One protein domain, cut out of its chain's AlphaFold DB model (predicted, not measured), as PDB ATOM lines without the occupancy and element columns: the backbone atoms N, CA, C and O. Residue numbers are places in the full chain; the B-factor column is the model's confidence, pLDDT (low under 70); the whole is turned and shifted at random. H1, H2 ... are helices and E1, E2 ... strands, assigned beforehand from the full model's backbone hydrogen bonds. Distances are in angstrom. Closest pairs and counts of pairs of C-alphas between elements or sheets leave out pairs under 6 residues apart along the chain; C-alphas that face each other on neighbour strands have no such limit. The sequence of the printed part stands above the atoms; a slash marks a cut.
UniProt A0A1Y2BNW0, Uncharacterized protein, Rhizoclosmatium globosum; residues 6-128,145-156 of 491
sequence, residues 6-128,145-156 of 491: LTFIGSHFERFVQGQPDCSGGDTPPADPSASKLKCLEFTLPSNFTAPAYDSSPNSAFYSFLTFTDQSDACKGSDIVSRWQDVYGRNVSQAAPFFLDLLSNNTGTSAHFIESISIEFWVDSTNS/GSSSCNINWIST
ATOM      1  N   LEU A   6     -18.474  19.579   3.296       85.31
ATOM      2  CA  LEU A   6     -17.567  18.505   2.917       85.31
ATOM      3  C   LEU A   6     -18.002  17.209   3.594       85.31
ATOM      4  O   LEU A   6     -18.611  17.214   4.665       85.31
ATOM      5  N   THR A   7     -17.685  16.089   2.953       89.81
ATOM      6  CA  THR A   7     -17.835  14.769   3.565       89.81
ATOM      7  C   THR A   7     -16.580  14.456   4.363       89.81
ATOM      8  O   THR A   7     -15.486  14.430   3.802       89.81
ATOM      9  N   PHE A   8     -16.742  14.182   5.651       90.94
ATOM     10  CA  PHE A   8     -15.662  13.861   6.572       90.94
ATOM     11  C   PHE A   8     -15.698  12.398   7.006       90.94
ATOM     12  O   PHE A   8     -16.765  11.783   7.079       90.94
ATOM     13  N   ILE A   9     -14.522  11.862   7.323       91.25
ATOM     14  CA  ILE A   9     -14.324  10.585   8.011       91.25
ATOM     15  C   ILE A   9     -13.780  10.917   9.399       91.25
ATOM     16  O   ILE A   9     -12.670  11.434   9.527       91.25
ATOM     17  N   GLY A  10     -14.585  10.648  10.422       91.50
ATOM     18  CA  GLY A  10     -14.199  10.782  11.818       91.50
ATOM     19  C   GLY A  10     -13.519   9.534  12.384       91.50
ATOM     20  O   GLY A  10     -13.458   8.476  11.754       91.50
ATOM     21  N   SER A  11     -13.031   9.677  13.609       93.25
ATOM     22  CA  SER A  11     -12.389   8.644  14.422       93.25
ATOM     23  C   SER A  11     -12.638   8.933  15.907       93.25
ATOM     24  O   SER A  11     -13.496   9.747  16.255       93.25
ATOM     25  N   HIS A  12     -11.873   8.287  16.786       93.81
ATOM     26  CA  HIS A  12     -11.697   8.744  18.162       93.81
ATOM     27  C   HIS A  12     -10.729   9.933  18.208       93.81
ATOM     28  O   HIS A  12      -9.767   9.969  17.435       93.81
ATOM     29  N   PHE A  13     -11.023  10.895  19.080       92.38
ATOM     30  CA  PHE A  13     -10.278  12.131  19.268       92.38
ATOM     31  C   PHE A  13      -9.982  12.356  20.744       92.38
ATOM     32  O   PHE A  13     -10.887  12.373  21.583       92.38
ATOM     33  N   GLU A  14      -8.708  12.593  21.035       90.50
ATOM     34  CA  GLU A  14      -8.224  12.906  22.376       90.50
ATOM     35  C   GLU A  14      -7.657  14.318  22.428       90.50
ATOM     36  O   GLU A  14      -7.244  14.895  21.417       90.50
ATOM     37  N   ARG A  15      -7.682  14.908  23.625       87.81
ATOM     38  CA  ARG A  15      -7.197  16.266  23.844       87.81
ATOM     39  C   ARG A  15      -5.672  16.292  23.699       87.81
ATOM     40  O   ARG A  15      -4.964  15.717  24.517       87.81
ATOM     41  N   PHE A  16      -5.168  17.051  22.728       85.44
ATOM     42  CA  PHE A  16      -3.738  17.329  22.585       85.44
ATOM     43  C   PHE A  16      -3.362  18.615  23.321       85.44
ATOM     44  O   PHE A  16      -3.556  19.729  22.822       85.44
ATOM     45  N   VAL A  17      -2.876  18.481  24.552       79.94
ATOM     46  CA  VAL A  17      -2.500  19.638  25.372       79.94
ATOM     47  C   VAL A  17      -1.218  20.234  24.796       79.94
ATOM     48  O   VAL A  17      -0.199  19.568  24.779       79.94
ATOM     49  N   GLN A  18      -1.241  21.465  24.300       73.56
ATOM     50  CA  GLN A  18      -0.041  22.118  23.759       73.56
ATOM     51  C   GLN A  18       0.774  22.770  24.879       73.56
ATOM     52  O   GLN A  18       0.222  23.110  25.925       73.56
ATOM     53  N   GLY A  19       2.063  23.034  24.650       67.44
ATOM     54  CA  GLY A  19       2.938  23.604  25.681       67.44
ATOM     55  C   GLY A  19       2.492  24.944  26.290       67.44
ATOM     56  O   GLY A  19       2.801  25.253  27.436       67.44
ATOM     57  N   GLN A  20       1.690  25.739  25.584       73.94
ATOM     58  CA  GLN A  20       1.102  26.961  26.147       73.94
ATOM     59  C   GLN A  20      -0.246  26.672  26.806       73.94
ATOM     60  O   GLN A  20      -0.956  25.849  26.236       73.94
ATOM     61  N   PRO A  21      -0.623  27.349  27.916       77.75
ATOM     62  CA  PRO A  21      -1.954  27.273  28.527       77.75
ATOM     63  C   PRO A  21      -3.086  27.363  27.505       77.75
ATOM     64  O   PRO A  21      -2.986  28.121  26.542       77.75
ATOM     65  N   ASP A  22      -4.180  26.636  27.747       82.31
ATOM     66  CA  ASP A  22      -5.320  26.590  26.820       82.31
ATOM     67  C   ASP A  22      -5.904  27.980  26.608       82.31
ATOM     68  O   ASP A  22      -6.281  28.337  25.500       82.31
ATOM     69  N   CYS A  23      -5.947  28.771  27.679       81.44
ATOM     70  CA  CYS A  23      -6.527  30.098  27.686       81.44
ATOM     71  C   CYS A  23      -5.463  31.176  27.910       81.44
ATOM     72  O   CYS A  23      -4.618  31.072  28.800       81.44
ATOM     73  N   SER A  24      -5.551  32.250  27.128       76.62
ATOM     74  CA  SER A  24      -4.692  33.429  27.211       76.62
ATOM     75  C   SER A  24      -5.512  34.712  27.394       76.62
ATOM     76  O   SER A  24      -6.642  34.844  26.911       76.62
ATOM     77  N   GLY A  25      -4.929  35.680  28.107       65.81
ATOM     78  CA  GLY A  25      -5.615  36.912  28.511       65.81
ATOM     79  C   GLY A  25      -6.627  36.690  29.643       65.81
ATOM     80  O   GLY A  25      -6.923  35.559  30.012       65.81
ATOM     81  N   GLY A  26      -7.152  37.775  30.217       67.50
ATOM     82  CA  GLY A  26      -8.088  37.710  31.347       67.50
ATOM     83  C   GLY A  26      -7.392  37.577  32.708       67.50
ATOM     84  O   GLY A  26      -6.403  38.266  32.958       67.50
ATOM     85  N   ASP A  27      -7.948  36.747  33.592       53.25
ATOM     86  CA  ASP A  27      -7.466  36.592  34.969       53.25
ATOM     87  C   ASP A  27      -6.166  35.784  35.059       53.25
ATOM     88  O   ASP A  27      -5.942  34.822  34.326       53.25
ATOM     89  N   THR A  28      -5.332  36.153  36.028       54.56
ATOM     90  CA  THR A  28      -4.157  35.391  36.459       54.56
ATOM     91  C   THR A  28      -4.472  34.647  37.765       54.56
ATOM     92  O   THR A  28      -4.827  35.319  38.738       54.56
ATOM     93  N   PRO A  29      -4.296  33.313  37.849       55.12
ATOM     94  CA  PRO A  29      -3.791  32.412  36.811       55.12
ATOM     95  C   PRO A  29      -4.867  32.015  35.775       55.12
ATOM     96  O   PRO A  29      -6.051  31.960  36.120       55.12
ATOM     97  N   PRO A  30      -4.464  31.713  34.523       61.84
ATOM     98  CA  PRO A  30      -5.369  31.186  33.506       61.84
ATOM     99  C   PRO A  30      -6.035  29.892  33.991       61.84
ATOM    100  O   PRO A  30      -5.447  29.129  34.760       61.84
ATOM    101  N   ALA A  31      -7.275  29.653  33.561       64.94
ATOM    102  CA  ALA A  31      -7.978  28.410  33.859       64.94
ATOM    103  C   ALA A  31      -7.265  27.250  33.150       64.94
ATOM    104  O   ALA A  31      -7.438  27.068  31.947       64.94
ATOM    105  N   ASP A  32      -6.448  26.499  33.890       72.94
ATOM    106  CA  ASP A  32      -5.792  25.293  33.391       72.94
ATOM    107  C   ASP A  32      -6.447  24.050  34.017       72.94
ATOM    108  O   ASP A  32      -6.329  23.841  35.231       72.94
ATOM    109  N   PRO A  33      -7.213  23.258  33.246       79.50
ATOM    110  CA  PRO A  33      -7.894  22.087  33.776       79.50
ATOM    111  C   PRO A  33      -6.910  20.989  34.190       79.50
ATOM    112  O   PRO A  33      -5.870  20.780  33.569       79.50
ATOM    113  N   SER A  34      -7.273  20.202  35.203       78.56
ATOM    114  CA  SER A  34      -6.516  18.991  35.526       78.56
ATOM    115  C   SER A  34      -6.583  17.980  34.376       78.56
ATOM    116  O   SER A  34      -7.588  17.900  33.669       78.56
ATOM    117  N   ALA A  35      -5.572  17.113  34.255       77.12
ATOM    118  CA  ALA A  35      -5.574  16.027  33.268       77.12
ATOM    119  C   ALA A  35      -6.855  15.168  33.331       77.12
ATOM    120  O   ALA A  35      -7.397  14.775  32.305       77.12
ATOM    121  N   SER A  36      -7.394  14.936  34.535       80.56
ATOM    122  CA  SER A  36      -8.667  14.230  34.725       80.56
ATOM    123  C   SER A  36      -9.877  14.976  34.159       80.56
ATOM    124  O   SER A  36     -10.791  14.334  33.656       80.56
ATOM    125  N   LYS A  37      -9.891  16.313  34.216       85.94
ATOM    126  CA  LYS A  37     -10.951  17.129  33.616       85.94
ATOM    127  C   LYS A  37     -10.819  17.201  32.100       85.94
ATOM    128  O   LYS A  37     -11.834  17.179  31.417       85.94
ATOM    129  N   LEU A  38      -9.601  17.199  31.564       85.62
ATOM    130  CA  LEU A  38      -9.383  17.174  30.114       85.62
ATOM    131  C   LEU A  38      -9.926  15.899  29.450       85.62
ATOM    132  O   LEU A  38     -10.434  15.988  28.334       85.62
ATOM    133  N   LYS A  39      -9.933  14.756  30.153       87.06
ATOM    134  CA  LYS A  39     -10.564  13.514  29.659       87.06
ATOM    135  C   LYS A  39     -12.055  13.658  29.352       87.06
ATOM    136  O   LYS A  39     -12.578  12.989  28.469       87.06
ATOM    137  N   CYS A  40     -12.746  14.585  30.016       90.62
ATOM    138  CA  CYS A  40     -14.155  14.869  29.739       90.62
ATOM    139  C   CYS A  40     -14.401  15.460  28.342       90.62
ATOM    140  O   CYS A  40     -15.557  15.546  27.916       90.62
ATOM    141  N   LEU A  41     -13.341  15.894  27.652       91.00
ATOM    142  CA  LEU A  41     -13.388  16.444  26.300       91.00
ATOM    143  C   LEU A  41     -13.014  15.421  25.223       91.00
ATOM    144  O   LEU A  41     -12.947  15.800  24.058       91.00
ATOM    145  N   GLU A  42     -12.764  14.160  25.571       91.81
ATOM    146  CA  GLU A  42     -12.553  13.090  24.591       91.81
ATOM    147  C   GLU A  42     -13.877  12.734  23.903       91.81
ATOM    148  O   GLU A  42     -14.932  12.648  24.547       91.81
ATOM    149  N   PHE A  43     -13.843  12.536  22.586       93.62
ATOM    150  CA  PHE A  43     -15.033  12.206  21.807       93.62
ATOM    151  C   PHE A  43     -14.719  11.353  20.584       93.62
ATOM    152  O   PHE A  43     -13.582  11.212  20.145       93.62
ATOM    153  N   THR A  44     -15.773  10.812  19.990       94.88
ATOM    154  CA  THR A  44     -15.743  10.150  18.689       94.88
ATOM    155  C   THR A  44     -16.594  10.913  17.687       94.88
ATOM    156  O   THR A  44     -17.600  11.534  18.043       94.88
ATOM    157  N   LEU A  45     -16.181  10.858  16.424       94.44
ATOM    158  CA  LEU A  45     -16.957  11.305  15.274       94.44
ATOM    159  C   LEU A  45     -17.341  10.096  14.402       94.44
ATOM    160  O   LEU A  45     -16.588   9.118  14.352       94.44
ATOM    161  N   PRO A  46     -18.480  10.138  13.684       94.62
ATOM    162  CA  PRO A  46     -18.887   9.062  12.788       94.62
ATOM    163  C   PRO A  46     -17.857   8.801  11.688       94.62
ATOM    164  O   PRO A  46     -17.216   9.719  11.180       94.62
ATOM    165  N   SER A  47     -17.775   7.551  11.232       91.31
ATOM    166  CA  SER A  47     -16.906   7.161  10.113       91.31
ATOM    167  C   SER A  47     -17.281   7.823   8.781       91.31
ATOM    168  O   SER A  47     -16.483   7.825   7.848       91.31
ATOM    169  N   ASN A  48     -18.486   8.389   8.668       91.81
ATOM    170  CA  ASN A  48     -18.878   9.237   7.553       91.81
ATOM    171  C   ASN A  48     -19.956  10.235   7.991       91.81
ATOM    172  O   ASN A  48     -20.986   9.830   8.531       91.81
ATOM    173  N   PHE A  49     -19.734  11.524   7.754       92.38
ATOM    174  CA  PHE A  49     -20.738  12.565   7.965       92.38
ATOM    175  C   PHE A  49     -20.470  13.768   7.057       92.38
ATOM    176  O   PHE A  49     -19.425  13.861   6.419       92.38
ATOM    177  N   THR A  50     -21.432  14.684   6.953       90.00
ATOM    178  CA  THR A  50     -21.300  15.895   6.133       90.00
ATOM    179  C   THR A  50     -21.497  17.127   7.001       90.00
ATOM    180  O   THR A  50     -22.523  17.257   7.666       90.00
ATOM    181  N   ALA A  51     -20.514  18.022   6.989       86.88
ATOM    182  CA  ALA A  51     -20.495  19.240   7.791       86.88
ATOM    183  C   ALA A  51     -19.734  20.354   7.045       86.88
ATOM    184  O   ALA A  51     -18.993  20.065   6.101       86.88
ATOM    185  N   PRO A  52     -19.903  21.629   7.422       80.12
ATOM    186  CA  PRO A  52     -19.033  22.690   6.930       80.12
ATOM    187  C   PRO A  52     -17.600  22.494   7.452       80.12
ATOM    188  O   PRO A  52     -17.400  22.078   8.590       80.12
ATOM    189  N   ALA A  53     -16.599  22.800   6.620       71.44
ATOM    190  CA  ALA A  53     -15.181  22.687   6.994       71.44
ATOM    191  C   ALA A  53     -14.708  23.760   7.980       71.44
ATOM    192  O   ALA A  53     -13.712  23.578   8.670       71.44
ATOM    193  N   TYR A  54     -15.426  24.878   8.007       72.62
ATOM    194  CA  TYR A  54     -15.216  25.984   8.915       72.62
ATOM    195  C   TYR A  54     -16.563  26.347   9.514       72.62
ATOM    196  O   TYR A  54     -17.550  26.508   8.785       72.62
ATOM    197  N   ASP A  55     -16.585  26.508  10.829       74.25
ATOM    198  CA  ASP A  55     -17.778  26.912  11.547       74.25
ATOM    199  C   ASP A  55     -17.462  27.959  12.601       74.25
ATOM    200  O   ASP A  55     -16.392  27.956  13.206       74.25
ATOM    201  N   SER A  56     -18.430  28.841  12.830       74.56
ATOM    202  CA  SER A  56     -18.329  29.892  13.831       74.56
ATOM    203  C   SER A  56     -19.459  29.898  14.848       74.56
ATOM    204  O   SER A  56     -19.652  30.896  15.545       74.56
ATOM    205  N   SER A  57     -20.236  28.814  14.923       79.19
ATOM    206  CA  SER A  57     -21.287  28.643  15.920       79.19
ATOM    207  C   SER A  57     -21.156  27.301  16.640       79.19
ATOM    208  O   SER A  57     -21.098  26.271  15.975       79.19
ATOM    209  N   PRO A  58     -21.223  27.268  17.983       74.81
ATOM    210  CA  PRO A  58     -21.200  26.018  18.743       74.81
ATOM    211  C   PRO A  58     -22.494  25.200  18.570       74.81
ATOM    212  O   PRO A  58     -22.566  24.056  19.001       74.81
ATOM    213  N   ASN A  59     -23.518  25.780  17.933       77.62
ATOM    214  CA  ASN A  59     -24.811  25.146  17.659       77.62
ATOM    215  C   ASN A  59     -24.899  24.572  16.238       77.62
ATOM    216  O   ASN A  59     -25.991  24.287  15.744       77.62
ATOM    217  N   SER A  60     -23.773  24.476  15.536       78.81
ATOM    218  CA  SER A  60     -23.774  23.996  14.167       78.81
ATOM    219  C   SER A  60     -23.913  22.481  14.054       78.81
ATOM    220  O   SER A  60     -23.748  21.733  15.020       78.81
ATOM    221  N   ALA A  61     -24.190  22.016  12.833       82.38
ATOM    222  CA  ALA A  61     -24.355  20.598  12.545       82.38
ATOM    223  C   ALA A  61     -23.113  19.768  12.908       82.38
ATOM    224  O   ALA A  61     -23.273  18.620  13.309       82.38
ATOM    225  N   PHE A  62     -21.902  20.338  12.839       86.38
ATOM    226  CA  PHE A  62     -20.675  19.620  13.197       86.38
ATOM    227  C   PHE A  62     -20.736  19.102  14.639       86.38
ATOM    228  O   PHE A  62     -20.524  17.918  14.893       86.38
ATOM    229  N   TYR A  63     -21.116  19.973  15.574       86.31
ATOM    230  CA  TYR A  63     -21.149  19.654  16.998       86.31
ATOM    231  C   TYR A  63     -22.194  18.592  17.355       86.31
ATOM    232  O   TYR A  63     -22.011  17.872  18.333       86.31
ATOM    233  N   SER A  64     -23.246  18.421  16.543       87.81
ATOM    234  CA  SER A  64     -24.227  17.343  16.743       87.81
ATOM    235  C   SER A  64     -23.693  15.938  16.439       87.81
ATOM    236  O   SER A  64     -24.321  14.955  16.825       87.81
ATOM    237  N   PHE A  65     -22.544  15.830  15.764       91.50
ATOM    238  CA  PHE A  65     -21.894  14.548  15.494       91.50
ATOM    239  C   PHE A  65     -20.941  14.109  16.613       91.50
ATOM    240  O   PHE A  65     -20.495  12.962  16.606       91.50
ATOM    241  N   LEU A  66     -20.628  14.987  17.573       90.94
ATOM    242  CA  LEU A  66     -19.734  14.663  18.681       90.94
ATOM    243  C   LEU A  66     -20.400  13.669  19.630       90.94
ATOM    244  O   LEU A  66     -21.446  13.945  20.214       90.94
ATOM    245  N   THR A  67     -19.755  12.522  19.827       93.19
ATOM    246  CA  THR A  67     -20.145  11.551  20.852       93.19
ATOM    247  C   THR A  67     -19.042  11.465  21.894       93.19
ATOM    248  O   THR A  67     -18.023  10.815  21.661       93.19
ATOM    249  N   PHE A  68     -19.221  12.143  23.030       92.25
ATOM    250  CA  PHE A  68     -18.224  12.158  24.105       92.25
ATOM    251  C   PHE A  68     -18.013  10.768  24.710       92.25
ATOM    252  O   PHE A  68     -18.977  10.031  24.937       92.25
ATOM    253  N   THR A  69     -16.757  10.425  24.986       90.94
ATOM    254  CA  THR A  69     -16.368   9.096  25.474       90.94
ATOM    255  C   THR A  69     -16.788   8.890  26.932       90.94
ATOM    256  O   THR A  69     -17.381   7.866  27.267       90.94
ATOM    257  N   ASP A  70     -16.550   9.882  27.799       89.31
ATOM    258  CA  ASP A  70     -16.965   9.840  29.205       89.31
ATOM    259  C   ASP A  70     -18.350  10.485  29.399       89.31
ATOM    260  O   ASP A  70     -18.530  11.698  29.240       89.31
ATOM    261  N   GLN A  71     -19.336   9.654  29.740       86.56
ATOM    262  CA  GLN A  71     -20.728  10.036  30.021       86.56
ATOM    263  C   GLN A  71     -21.061  10.002  31.524       86.56
ATOM    264  O   GLN A  71     -22.232  10.013  31.898       86.56
ATOM    265  N   SER A  72     -20.054   9.895  32.396       86.00
ATOM    266  CA  SER A  72     -20.257   9.884  33.843       86.00
ATOM    267  C   SER A  72     -20.668  11.258  34.376       86.00
ATOM    268  O   SER A  72     -20.358  12.299  33.794       86.00
ATOM    269  N   ASP A  73     -21.281  11.273  35.562       82.31
ATOM    270  CA  ASP A  73     -21.655  12.509  36.266       82.31
ATOM    271  C   ASP A  73     -20.447  13.420  36.584       82.31
ATOM    272  O   ASP A  73     -20.615  14.600  36.904       82.31
ATOM    273  N   ALA A  74     -19.217  12.892  36.501       82.56
ATOM    274  CA  ALA A  74     -17.985  13.655  36.691       82.56
ATOM    275  C   ALA A  74     -17.667  14.597  35.512       82.56
ATOM    276  O   ALA A  74     -17.019  15.631  35.723       82.56
ATOM    277  N   CYS A  75     -18.142  14.252  34.311       83.19
ATOM    278  CA  CYS A  75     -17.955  14.973  33.054       83.19
ATOM    279  C   CYS A  75     -19.268  15.620  32.601       83.19
ATOM    280  O   CYS A  75     -19.823  15.289  31.553       83.19
ATOM    281  N   LYS A  76     -19.779  16.526  33.443       73.75
ATOM    282  CA  LYS A  76     -21.084  17.175  33.271       73.75
ATOM    283  C   LYS A  76     -21.256  17.753  31.864       73.75
ATOM    284  O   LYS A  76     -20.339  18.367  31.327       73.75
ATOM    285  N   GLY A  77     -22.472  17.642  31.331       72.31
ATOM    286  CA  GLY A  77     -22.855  18.250  30.058       72.31
ATOM    287  C   GLY A  77     -23.045  17.234  28.933       72.31
ATOM    288  O   GLY A  77     -22.219  16.352  28.708       72.31
ATOM    289  N   SER A  78     -24.161  17.348  28.214       74.88
ATOM    290  CA  SER A  78     -24.451  16.524  27.031       74.88
ATOM    291  C   SER A  78     -23.914  17.135  25.737       74.88
ATOM    292  O   SER A  78     -23.886  16.466  24.710       74.88
ATOM    293  N   ASP A  79     -23.513  18.404  25.778       84.88
ATOM    294  CA  ASP A  79     -23.041  19.183  24.638       84.88
ATOM    295  C   ASP A  79     -21.653  19.778  24.916       84.88
ATOM    296  O   ASP A  79     -21.178  19.825  26.052       84.88
ATOM    297  N   ILE A  80     -20.996  20.238  23.854       85.25
ATOM    298  CA  ILE A  80     -19.624  20.744  23.924       85.25
ATOM    299  C   ILE A  80     -19.490  21.992  24.814       85.25
ATOM    300  O   ILE A  80     -18.498  22.132  25.527       85.25
ATOM    301  N   VAL A  81     -20.495  22.877  24.824       85.81
ATOM    302  CA  VAL A  81     -20.438  24.143  25.562       85.81
ATOM    303  C   VAL A  81     -20.545  23.871  27.053       85.81
ATOM    304  O   VAL A  81     -19.719  24.369  27.819       85.81
ATOM    305  N   SER A  82     -21.514  23.054  27.473       87.06
ATOM    306  CA  SER A  82     -21.662  22.682  28.885       87.06
ATOM    307  C   SER A  82     -20.449  21.911  29.416       87.06
ATOM    308  O   SER A  82     -20.024  22.150  30.549       87.06
ATOM    309  N   ARG A  83     -19.820  21.066  28.587       89.00
ATOM    310  CA  ARG A  83     -18.576  20.371  28.951       89.00
ATOM    311  C   ARG A  83     -17.399  21.316  29.132       89.00
ATOM    312  O   ARG A  83     -16.713  21.223  30.146       89.00
ATOM    313  N   TRP A  84     -17.178  22.259  28.218       87.56
ATOM    314  CA  TRP A  84     -16.144  23.281  28.414       87.56
ATOM    315  C   TRP A  84     -16.401  24.108  29.676       87.56
ATOM    316  O   TRP A  84     -15.470  24.367  30.435       87.56
ATOM    317  N   GLN A  85     -17.655  24.467  29.954       85.56
ATOM    318  CA  GLN A  85     -17.988  25.208  31.169       85.56
ATOM    319  C   GLN A  85     -17.600  24.452  32.448       85.56
ATOM    320  O   GLN A  85     -17.043  25.059  33.363       85.56
ATOM    321  N   ASP A  86     -17.841  23.138  32.514       86.31
ATOM    322  CA  ASP A  86     -17.446  22.321  33.669       86.31
ATOM    323  C   ASP A  86     -15.928  22.087  33.735       86.31
ATOM    324  O   ASP A  86     -15.348  22.152  34.820       86.31
ATOM    325  N   VAL A  87     -15.273  21.863  32.590       87.69
ATOM    326  CA  VAL A  87     -13.826  21.606  32.514       87.69
ATOM    327  C   VAL A  87     -13.009  22.830  32.922       87.69
ATOM    328  O   VAL A  87     -12.068  22.696  33.703       87.69
ATOM    329  N   TYR A  88     -13.385  24.021  32.450       82.62
ATOM    330  CA  TYR A  88     -12.689  25.270  32.781       82.62
ATOM    331  C   TYR A  88     -13.262  25.973  34.019       82.62
ATOM    332  O   TYR A  88     -12.634  26.890  34.548       82.62
ATOM    333  N   GLY A  89     -14.443  25.568  34.502       81.88
ATOM    334  CA  GLY A  89     -15.120  26.216  35.630       81.88
ATOM    335  C   GLY A  89     -15.463  27.684  35.348       81.88
ATOM    336  O   GLY A  89     -15.277  28.544  36.216       81.88
ATOM    337  N   ARG A  90     -15.877  27.983  34.111       79.62
ATOM    338  CA  ARG A  90     -16.149  29.335  33.585       79.62
ATOM    339  C   ARG A  90     -17.307  29.302  32.601       79.62
ATOM    340  O   ARG A  90     -17.508  28.289  31.940       79.62
ATOM    341  N   ASN A  91     -18.033  30.404  32.432       80.44
ATOM    342  CA  ASN A  91     -19.048  30.459  31.385       80.44
ATOM    343  C   ASN A  91     -18.391  30.673  30.022       80.44
ATOM    344  O   ASN A  91     -17.681  31.652  29.798       80.44
ATOM    345  N   VAL A  92     -18.690  29.782  29.079       79.50
ATOM    346  CA  VAL A  92     -18.343  29.957  27.669       79.50
ATOM    347  C   VAL A  92     -19.277  30.980  27.025       79.50
ATOM    348  O   VAL A  92     -20.504  30.859  27.080       79.50
ATOM    349  N   SER A  93     -18.689  31.982  26.382       73.19
ATOM    350  CA  SER A  93     -19.403  33.030  25.663       73.19
ATOM    351  C   SER A  93     -19.939  32.519  24.328       73.19
ATOM    352  O   SER A  93     -19.213  32.474  23.342       73.19
ATOM    353  N   GLN A  94     -21.240  32.233  24.250       65.88
ATOM    354  CA  GLN A  94     -21.898  31.898  22.976       65.88
ATOM    355  C   GLN A  94     -22.071  33.105  22.026       65.88
ATOM    356  O   GLN A  94     -22.452  32.938  20.870       65.88
ATOM    357  N   ALA A  95     -21.822  34.328  22.514       55.06
ATOM    358  CA  ALA A  95     -21.925  35.577  21.750       55.06
ATOM    359  C   ALA A  95     -20.573  36.074  21.200       55.06
ATOM    360  O   ALA A  95     -20.536  37.050  20.443       55.06
ATOM    361  N   ALA A  96     -19.475  35.441  21.620       62.28
ATOM    362  CA  ALA A  96     -18.141  35.630  21.068       62.28
ATOM    363  C   ALA A  96     -17.970  34.738  19.830       62.28
ATOM    364  O   ALA A  96     -18.741  33.790  19.654       62.28
ATOM    365  N   PRO A  97     -17.013  35.050  18.944       63.50
ATOM    366  CA  PRO A  97     -16.731  34.167  17.829       63.50
ATOM    367  C   PRO A  97     -16.348  32.770  18.332       63.50
ATOM    368  O   PRO A  97     -15.758  32.621  19.395       63.50
ATOM    369  N   PHE A  98     -16.716  31.758  17.565       72.19
ATOM    370  CA  PHE A  98     -16.134  30.427  17.661       72.19
ATOM    371  C   PHE A  98     -15.373  30.215  16.368       72.19
ATOM    372  O   PHE A  98     -15.769  30.753  15.333       72.19
ATOM    373  N   PHE A  99     -14.293  29.460  16.426       75.88
ATOM    374  CA  PHE A  99     -13.557  29.092  15.230       75.88
ATOM    375  C   PHE A  99     -13.290  27.603  15.302       75.88
ATOM    376  O   PHE A  99     -12.583  27.167  16.201       75.88
ATOM    377  N   LEU A 100     -13.921  26.840  14.414       80.56
ATOM    378  CA  LEU A 100     -13.612  25.435  14.185       80.56
ATOM    379  C   LEU A 100     -12.704  25.339  12.964       80.56
ATOM    380  O   LEU A 100     -13.142  25.661  11.857       80.56
ATOM    381  N   ASP A 101     -11.498  24.824  13.174       79.56
ATOM    382  CA  ASP A 101     -10.558  24.492  12.113       79.56
ATOM    383  C   ASP A 101     -10.318  22.981  12.086       79.56
ATOM    384  O   ASP A 101      -9.932  22.364  13.083       79.56
ATOM    385  N   LEU A 102     -10.561  22.380  10.921       82.75
ATOM    386  CA  LEU A 102     -10.348  20.958  10.670       82.75
ATOM    387  C   LEU A 102      -9.122  20.781   9.777       82.75
ATOM    388  O   LEU A 102      -9.123  21.210   8.620       82.75
ATOM    389  N   LEU A 103      -8.100  20.096  10.287       79.19
ATOM    390  CA  LEU A 103      -7.018  19.602   9.444       79.19
ATOM    391  C   LEU A 103      -7.438  18.253   8.862       79.19
ATOM    392  O   LEU A 103      -7.856  17.354   9.597       79.19
ATOM    393  N   SER A 104      -7.340  18.106   7.541       77.12
ATOM    394  CA  SER A 104      -7.691  16.856   6.871       77.12
ATOM    395  C   SER A 104      -6.688  16.452   5.801       77.12
ATOM    396  O   SER A 104      -6.073  17.298   5.153       77.12
ATOM    397  N   ASN A 105      -6.563  15.141   5.597       73.19
ATOM    398  CA  ASN A 105      -5.540  14.539   4.739       73.19
ATOM    399  C   ASN A 105      -5.779  14.698   3.225       73.19
ATOM    400  O   ASN A 105      -4.904  14.378   2.423       73.19
ATOM    401  N   ASN A 106      -6.963  15.159   2.819       70.06
ATOM    402  CA  ASN A 106      -7.370  15.265   1.421       70.06
ATOM    403  C   ASN A 106      -7.711  16.715   1.070       70.06
ATOM    404  O   ASN A 106      -8.406  17.401   1.812       70.06
ATOM    405  N   THR A 107      -7.287  17.159  -0.113       62.69
ATOM    406  CA  THR A 107      -7.625  18.482  -0.679       62.69
ATOM    407  C   THR A 107      -8.599  18.392  -1.865       62.69
ATOM    408  O   THR A 107      -8.946  19.409  -2.461       62.69
ATOM    409  N   GLY A 108      -9.029  17.174  -2.223       65.62
ATOM    410  CA  GLY A 108      -9.930  16.881  -3.346       65.62
ATOM    411  C   GLY A 108     -11.408  16.769  -2.953       65.62
ATOM    412  O   GLY A 108     -11.817  17.236  -1.904       65.62
ATOM    413  N   THR A 109     -12.220  16.132  -3.802       65.50
ATOM    414  CA  THR A 109     -13.668  15.919  -3.569       65.50
ATOM    415  C   THR A 109     -13.995  14.600  -2.859       65.50
ATOM    416  O   THR A 109     -15.164  14.260  -2.683       65.50
ATOM    417  N   SER A 110     -12.977  13.800  -2.542       79.69
ATOM    418  CA  SER A 110     -13.115  12.555  -1.781       79.69
ATOM    419  C   SER A 110     -13.385  12.855  -0.308       79.69
ATOM    420  O   SER A 110     -13.127  13.957   0.158       79.69
ATOM    421  N   ALA A 111     -13.883  11.869   0.440       83.50
ATOM    422  CA  ALA A 111     -14.104  12.050   1.869       83.50
ATOM    423  C   ALA A 111     -12.789  12.419   2.592       83.50
ATOM    424  O   ALA A 111     -11.737  11.813   2.362       83.50
ATOM    425  N   HIS A 112     -12.862  13.435   3.445       86.50
ATOM    426  CA  HIS A 112     -11.736  14.044   4.139       86.50
ATOM    427  C   HIS A 112     -11.573  13.392   5.512       86.50
ATOM    428  O   HIS A 112     -12.447  13.531   6.367       86.50
ATOM    429  N   PHE A 113     -10.480  12.668   5.747       88.31
ATOM    430  CA  PHE A 113     -10.202  12.159   7.088       88.31
ATOM    431  C   PHE A 113      -9.720  13.303   7.976       88.31
ATOM    432  O   PHE A 113      -8.812  14.030   7.579       88.31
ATOM    433  N   ILE A 114     -10.345  13.473   9.142       88.69
ATOM    434  CA  ILE A 114      -9.997  14.536  10.087       88.69
ATOM    435  C   ILE A 114      -8.797  14.071  10.922       88.69
ATOM    436  O   ILE A 114      -8.916  13.141  11.714       88.69
ATOM    437  N   GLU A 115      -7.651  14.723  10.745       85.81
ATOM    438  CA  GLU A 115      -6.409  14.416  11.469       85.81
ATOM    439  C   GLU A 115      -6.359  15.147  12.814       85.81
ATOM    440  O   GLU A 115      -5.974  14.577  13.836       85.81
ATOM    441  N   SER A 116      -6.785  16.411  12.823       86.81
ATOM    442  CA  SER A 116      -6.869  17.226  14.028       86.81
ATOM    443  C   SER A 116      -8.000  18.246  13.945       86.81
ATOM    444  O   SER A 116      -8.487  18.601  12.868       86.81
ATOM    445  N   ILE A 117      -8.439  18.683  15.121       88.50
ATOM    446  CA  ILE A 117      -9.516  19.650  15.313       88.50
ATOM    447  C   ILE A 117      -8.969  20.741  16.223       88.50
ATOM    448  O   ILE A 117      -8.565  20.440  17.342       88.50
ATOM    449  N   SER A 118      -8.970  21.992  15.772       87.75
ATOM    450  CA  SER A 118      -8.691  23.148  16.623       87.75
ATOM    451  C   SER A 118      -9.974  23.930  16.842       87.75
ATOM    452  O   SER A 118     -10.735  24.158  15.899       87.75
ATOM    453  N   ILE A 119     -10.231  24.318  18.088       87.06
ATOM    454  CA  ILE A 119     -11.348  25.185  18.432       87.06
ATOM    455  C   ILE A 119     -10.861  26.370  19.248       87.06
ATOM    456  O   ILE A 119     -10.240  26.200  20.298       87.06
ATOM    457  N   GLU A 120     -11.209  27.571  18.796       85.81
ATOM    458  CA  GLU A 120     -11.090  28.792  19.587       85.81
ATOM    459  C   GLU A 120     -12.460  29.210  20.142       85.81
ATOM    460  O   GLU A 120     -13.459  29.251  19.415       85.81
ATOM    461  N   PHE A 121     -12.507  29.516  21.437       83.62
ATOM    462  CA  PHE A 121     -13.693  29.993  22.148       83.62
ATOM    463  C   PHE A 121     -13.300  30.953  23.280       83.62
ATOM    464  O   PHE A 121     -12.140  31.048  23.664       83.62
ATOM    465  N   TRP A 122     -14.271  31.671  23.845       82.31
ATOM    466  CA  TRP A 122     -14.022  32.648  24.908       82.31
ATOM    467  C   TRP A 122     -14.708  32.236  26.199       82.31
ATOM    468  O   TRP A 122     -15.865  31.808  26.181       82.31
ATOM    469  N   VAL A 123     -14.022  32.451  27.317       78.81
ATOM    470  CA  VAL A 123     -14.565  32.280  28.670       78.81
ATOM    471  C   VAL A 123     -14.632  33.612  29.414       78.81
ATOM    472  O   VAL A 123     -13.874  34.546  29.126       78.81
ATOM    473  N   ASP A 124     -15.562  33.711  30.362       71.94
ATOM    474  CA  ASP A 124     -15.678  34.854  31.269       71.94
ATOM    475  C   ASP A 124     -14.546  34.914  32.315       71.94
ATOM    476  O   ASP A 124     -13.818  33.951  32.560       71.94
ATOM    477  N   SER A 125     -14.375  36.081  32.940       65.62
ATOM    478  CA  SER A 125     -13.533  36.226  34.132       65.62
ATOM    479  C   SER A 125     -14.186  35.604  35.357       65.62
ATOM    480  O   SER A 125     -15.402  35.699  35.526       65.62
ATOM    481  N   THR A 126     -13.345  35.126  36.275       56.88
ATOM    482  CA  THR A 126     -13.630  34.593  37.620       56.88
ATOM    483  C   THR A 126     -14.674  35.357  38.433       56.88
ATOM    484  O   THR A 126     -15.250  34.768  39.342       56.88
ATOM    485  N   ASN A 127     -14.939  36.634  38.131       50.41
ATOM    486  CA  ASN A 127     -15.828  37.494  38.913       50.41
ATOM    487  C   ASN A 127     -16.869  38.278  38.089       50.41
ATOM    488  O   ASN A 127     -17.507  39.180  38.633       50.41
ATOM    489  N   SER A 128     -17.067  37.972  36.801       49.38
ATOM    490  CA  SER A 128     -18.067  38.667  35.977       49.38
ATOM    491  C   SER A 128     -19.109  37.693  35.450       49.38
ATOM    492  O   SER A 128     -18.862  36.963  34.502       49.38
ATOM    493  N   GLY A 145     -11.288  41.090  31.523       56.44
ATOM    494  CA  GLY A 145     -12.242  40.126  32.067       56.44
ATOM    495  C   GLY A 145     -12.746  39.014  31.133       56.44
ATOM    496  O   GLY A 145     -13.750  38.385  31.449       56.44
ATOM    497  N   SER A 146     -12.094  38.741  30.000       66.50
ATOM    498  CA  SER A 146     -12.374  37.532  29.200       66.50
ATOM    499  C   SER A 146     -11.080  36.900  28.706       66.50
ATOM    500  O   SER A 146     -10.169  37.629  28.302       66.50
ATOM    501  N   SER A 147     -11.010  35.569  28.726       76.06
ATOM    502  CA  SER A 147      -9.872  34.801  28.213       76.06
ATOM    503  C   SER A 147     -10.257  34.155  26.882       76.06
ATOM    504  O   SER A 147     -11.351  33.598  26.772       76.06
ATOM    505  N   SER A 148      -9.382  34.244  25.875       80.50
ATOM    506  CA  SER A 148      -9.515  33.428  24.657       80.50
ATOM    507  C   SER A 148      -8.850  32.087  24.918       80.50
ATOM    508  O   SER A 148      -7.714  32.058  25.391       80.50
ATOM    509  N   CYS A 149      -9.557  31.006  24.630       84.00
ATOM    510  CA  CYS A 149      -9.103  29.642  24.786       84.00
ATOM    511  C   CYS A 149      -8.959  28.985  23.417       84.00
ATOM    512  O   CYS A 149      -9.894  29.019  22.620       84.00
ATOM    513  N   ASN A 150      -7.812  28.361  23.165       86.25
ATOM    514  CA  ASN A 150      -7.563  27.530  21.999       86.25
ATOM    515  C   ASN A 150      -7.289  26.095  22.453       86.25
ATOM    516  O   ASN A 150      -6.402  25.832  23.267       86.25
ATOM    517  N   ILE A 151      -8.079  25.168  21.928       87.56
ATOM    518  CA  ILE A 151      -8.003  23.756  22.274       87.56
ATOM    519  C   ILE A 151      -7.884  22.913  21.018       87.56
ATOM    520  O   ILE A 151      -8.499  23.193  19.997       87.56
ATOM    521  N   ASN A 152      -7.073  21.870  21.112       88.06
ATOM    522  CA  ASN A 152      -6.707  21.003  20.008       88.06
ATOM    523  C   ASN A 152      -7.028  19.547  20.350       88.06
ATOM    524  O   ASN A 152      -6.722  19.059  21.442       88.06
ATOM    525  N   TRP A 153      -7.619  18.837  19.407       89.69
ATOM    526  CA  TRP A 153      -7.765  17.395  19.454       89.69
ATOM    527  C   TRP A 153      -7.065  16.775  18.273       89.69
ATOM    528  O   TRP A 153      -6.959  17.368  17.202       89.69
ATOM    529  N   ILE A 154      -6.621  15.557  18.490       88.50
ATOM    530  CA  ILE A 154      -5.907  14.753  17.514       88.50
ATOM    531  C   ILE A 154      -6.653  13.445  17.343       88.50
ATOM    532  O   ILE A 154      -7.233  12.918  18.295       88.50
ATOM    533  N   SER A 155      -6.662  12.937  16.119       89.75
ATOM    534  CA  SER A 155      -7.145  11.593  15.868       89.75
ATOM    535  C   SER A 155      -6.194  10.583  16.497       89.75
ATOM    536  O   SER A 155      -5.001  10.601  16.206       89.75
ATOM    537  N   THR A 156      -6.727   9.632  17.264       88.69
ATOM    538  CA  THR A 156      -5.916   8.518  17.783       88.69
ATOM    539  C   THR A 156      -5.647   7.428  16.742       88.69
ATOM    540  O   THR A 156      -4.987   6.429  17.024       88.69
TER     541      THR A 156
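What this domain is: This is residues 6 to 128 and 145 to 156 of the 491 residues of an uncharacterized protein of Rhizoclosmatium globosum (UniProt A0A1Y2BNW0). A long, strongly twisted sheet, with the hairpin E4 and E5 and the strand E6 side by side, has short E1 and E3 at one end and E2 beside E6. H1 and H2 pack side by side and graze the sheet, while short pairings add residues 43 to 44 beside E2 and 54 to 55 beside E4. The 135 printed residues run E1 E2 H1 E3 H2 E4 E5 E6, mixed class, with 57 in named elements. The branched, mixed sheet belongs to a compact but elongated whole: radius of gyration of the C-alphas 14.7 A, spans 47 by 29 by 28 A.

How they stand to each other: E1, residues 6 to 9, is antiparallel to E3, residues 49 to 52 (N 8 and O 49, 2.8 A), and parallel to E5, residues 112 to 124 (N 9 and O 112, 2.8 A). E2, residues 12 to 15, is antiparallel to E6, residues 146 to 155 (N 14 and O 154, 3.1 A). H1, residues 35 to 41, touches H2, residues 80 to 88, opposite ways at a shallow tilt of 10 degrees; their closest C-alphas, of Lys 37 and Val 87, are 5.4 A apart. Both only graze the sheet. E4, residues 99 to 104, makes a hairpin with E5 (N 101 and O 118, 2.9 A), on the other side of E5 from E1 and E6. E5 and E6 are antiparallel (N 119 and O 151, 2.8 A). Every O i to N i+4 pair is within hydrogen-bond range in H2; H1 has 1 of 3, and 3 of 4 O i to N i+3 pairs.

Where its parts are: E1 begins at C-alpha 6 (-17.567, 18.505, 2.917). E4 measures 15.9 A, E5 34.4 A and E6 29.6 A; E5 bends by 64 degrees at residue 115. E6 ends at C-alpha 155 (-7.145, 11.593, 15.868).

The domain as a whole: The farthest C-alphas, of Ser 110 and Asn 127, are 47.8 A apart. Residues 129 to 144 are cut out, leaving C-alphas 128 and 145 7.2 A apart. The links E2 to H1 and E3 to H2 are long. In this model 21 residues have pLDDT under 70, among them 25 to 31 and 125 to 128.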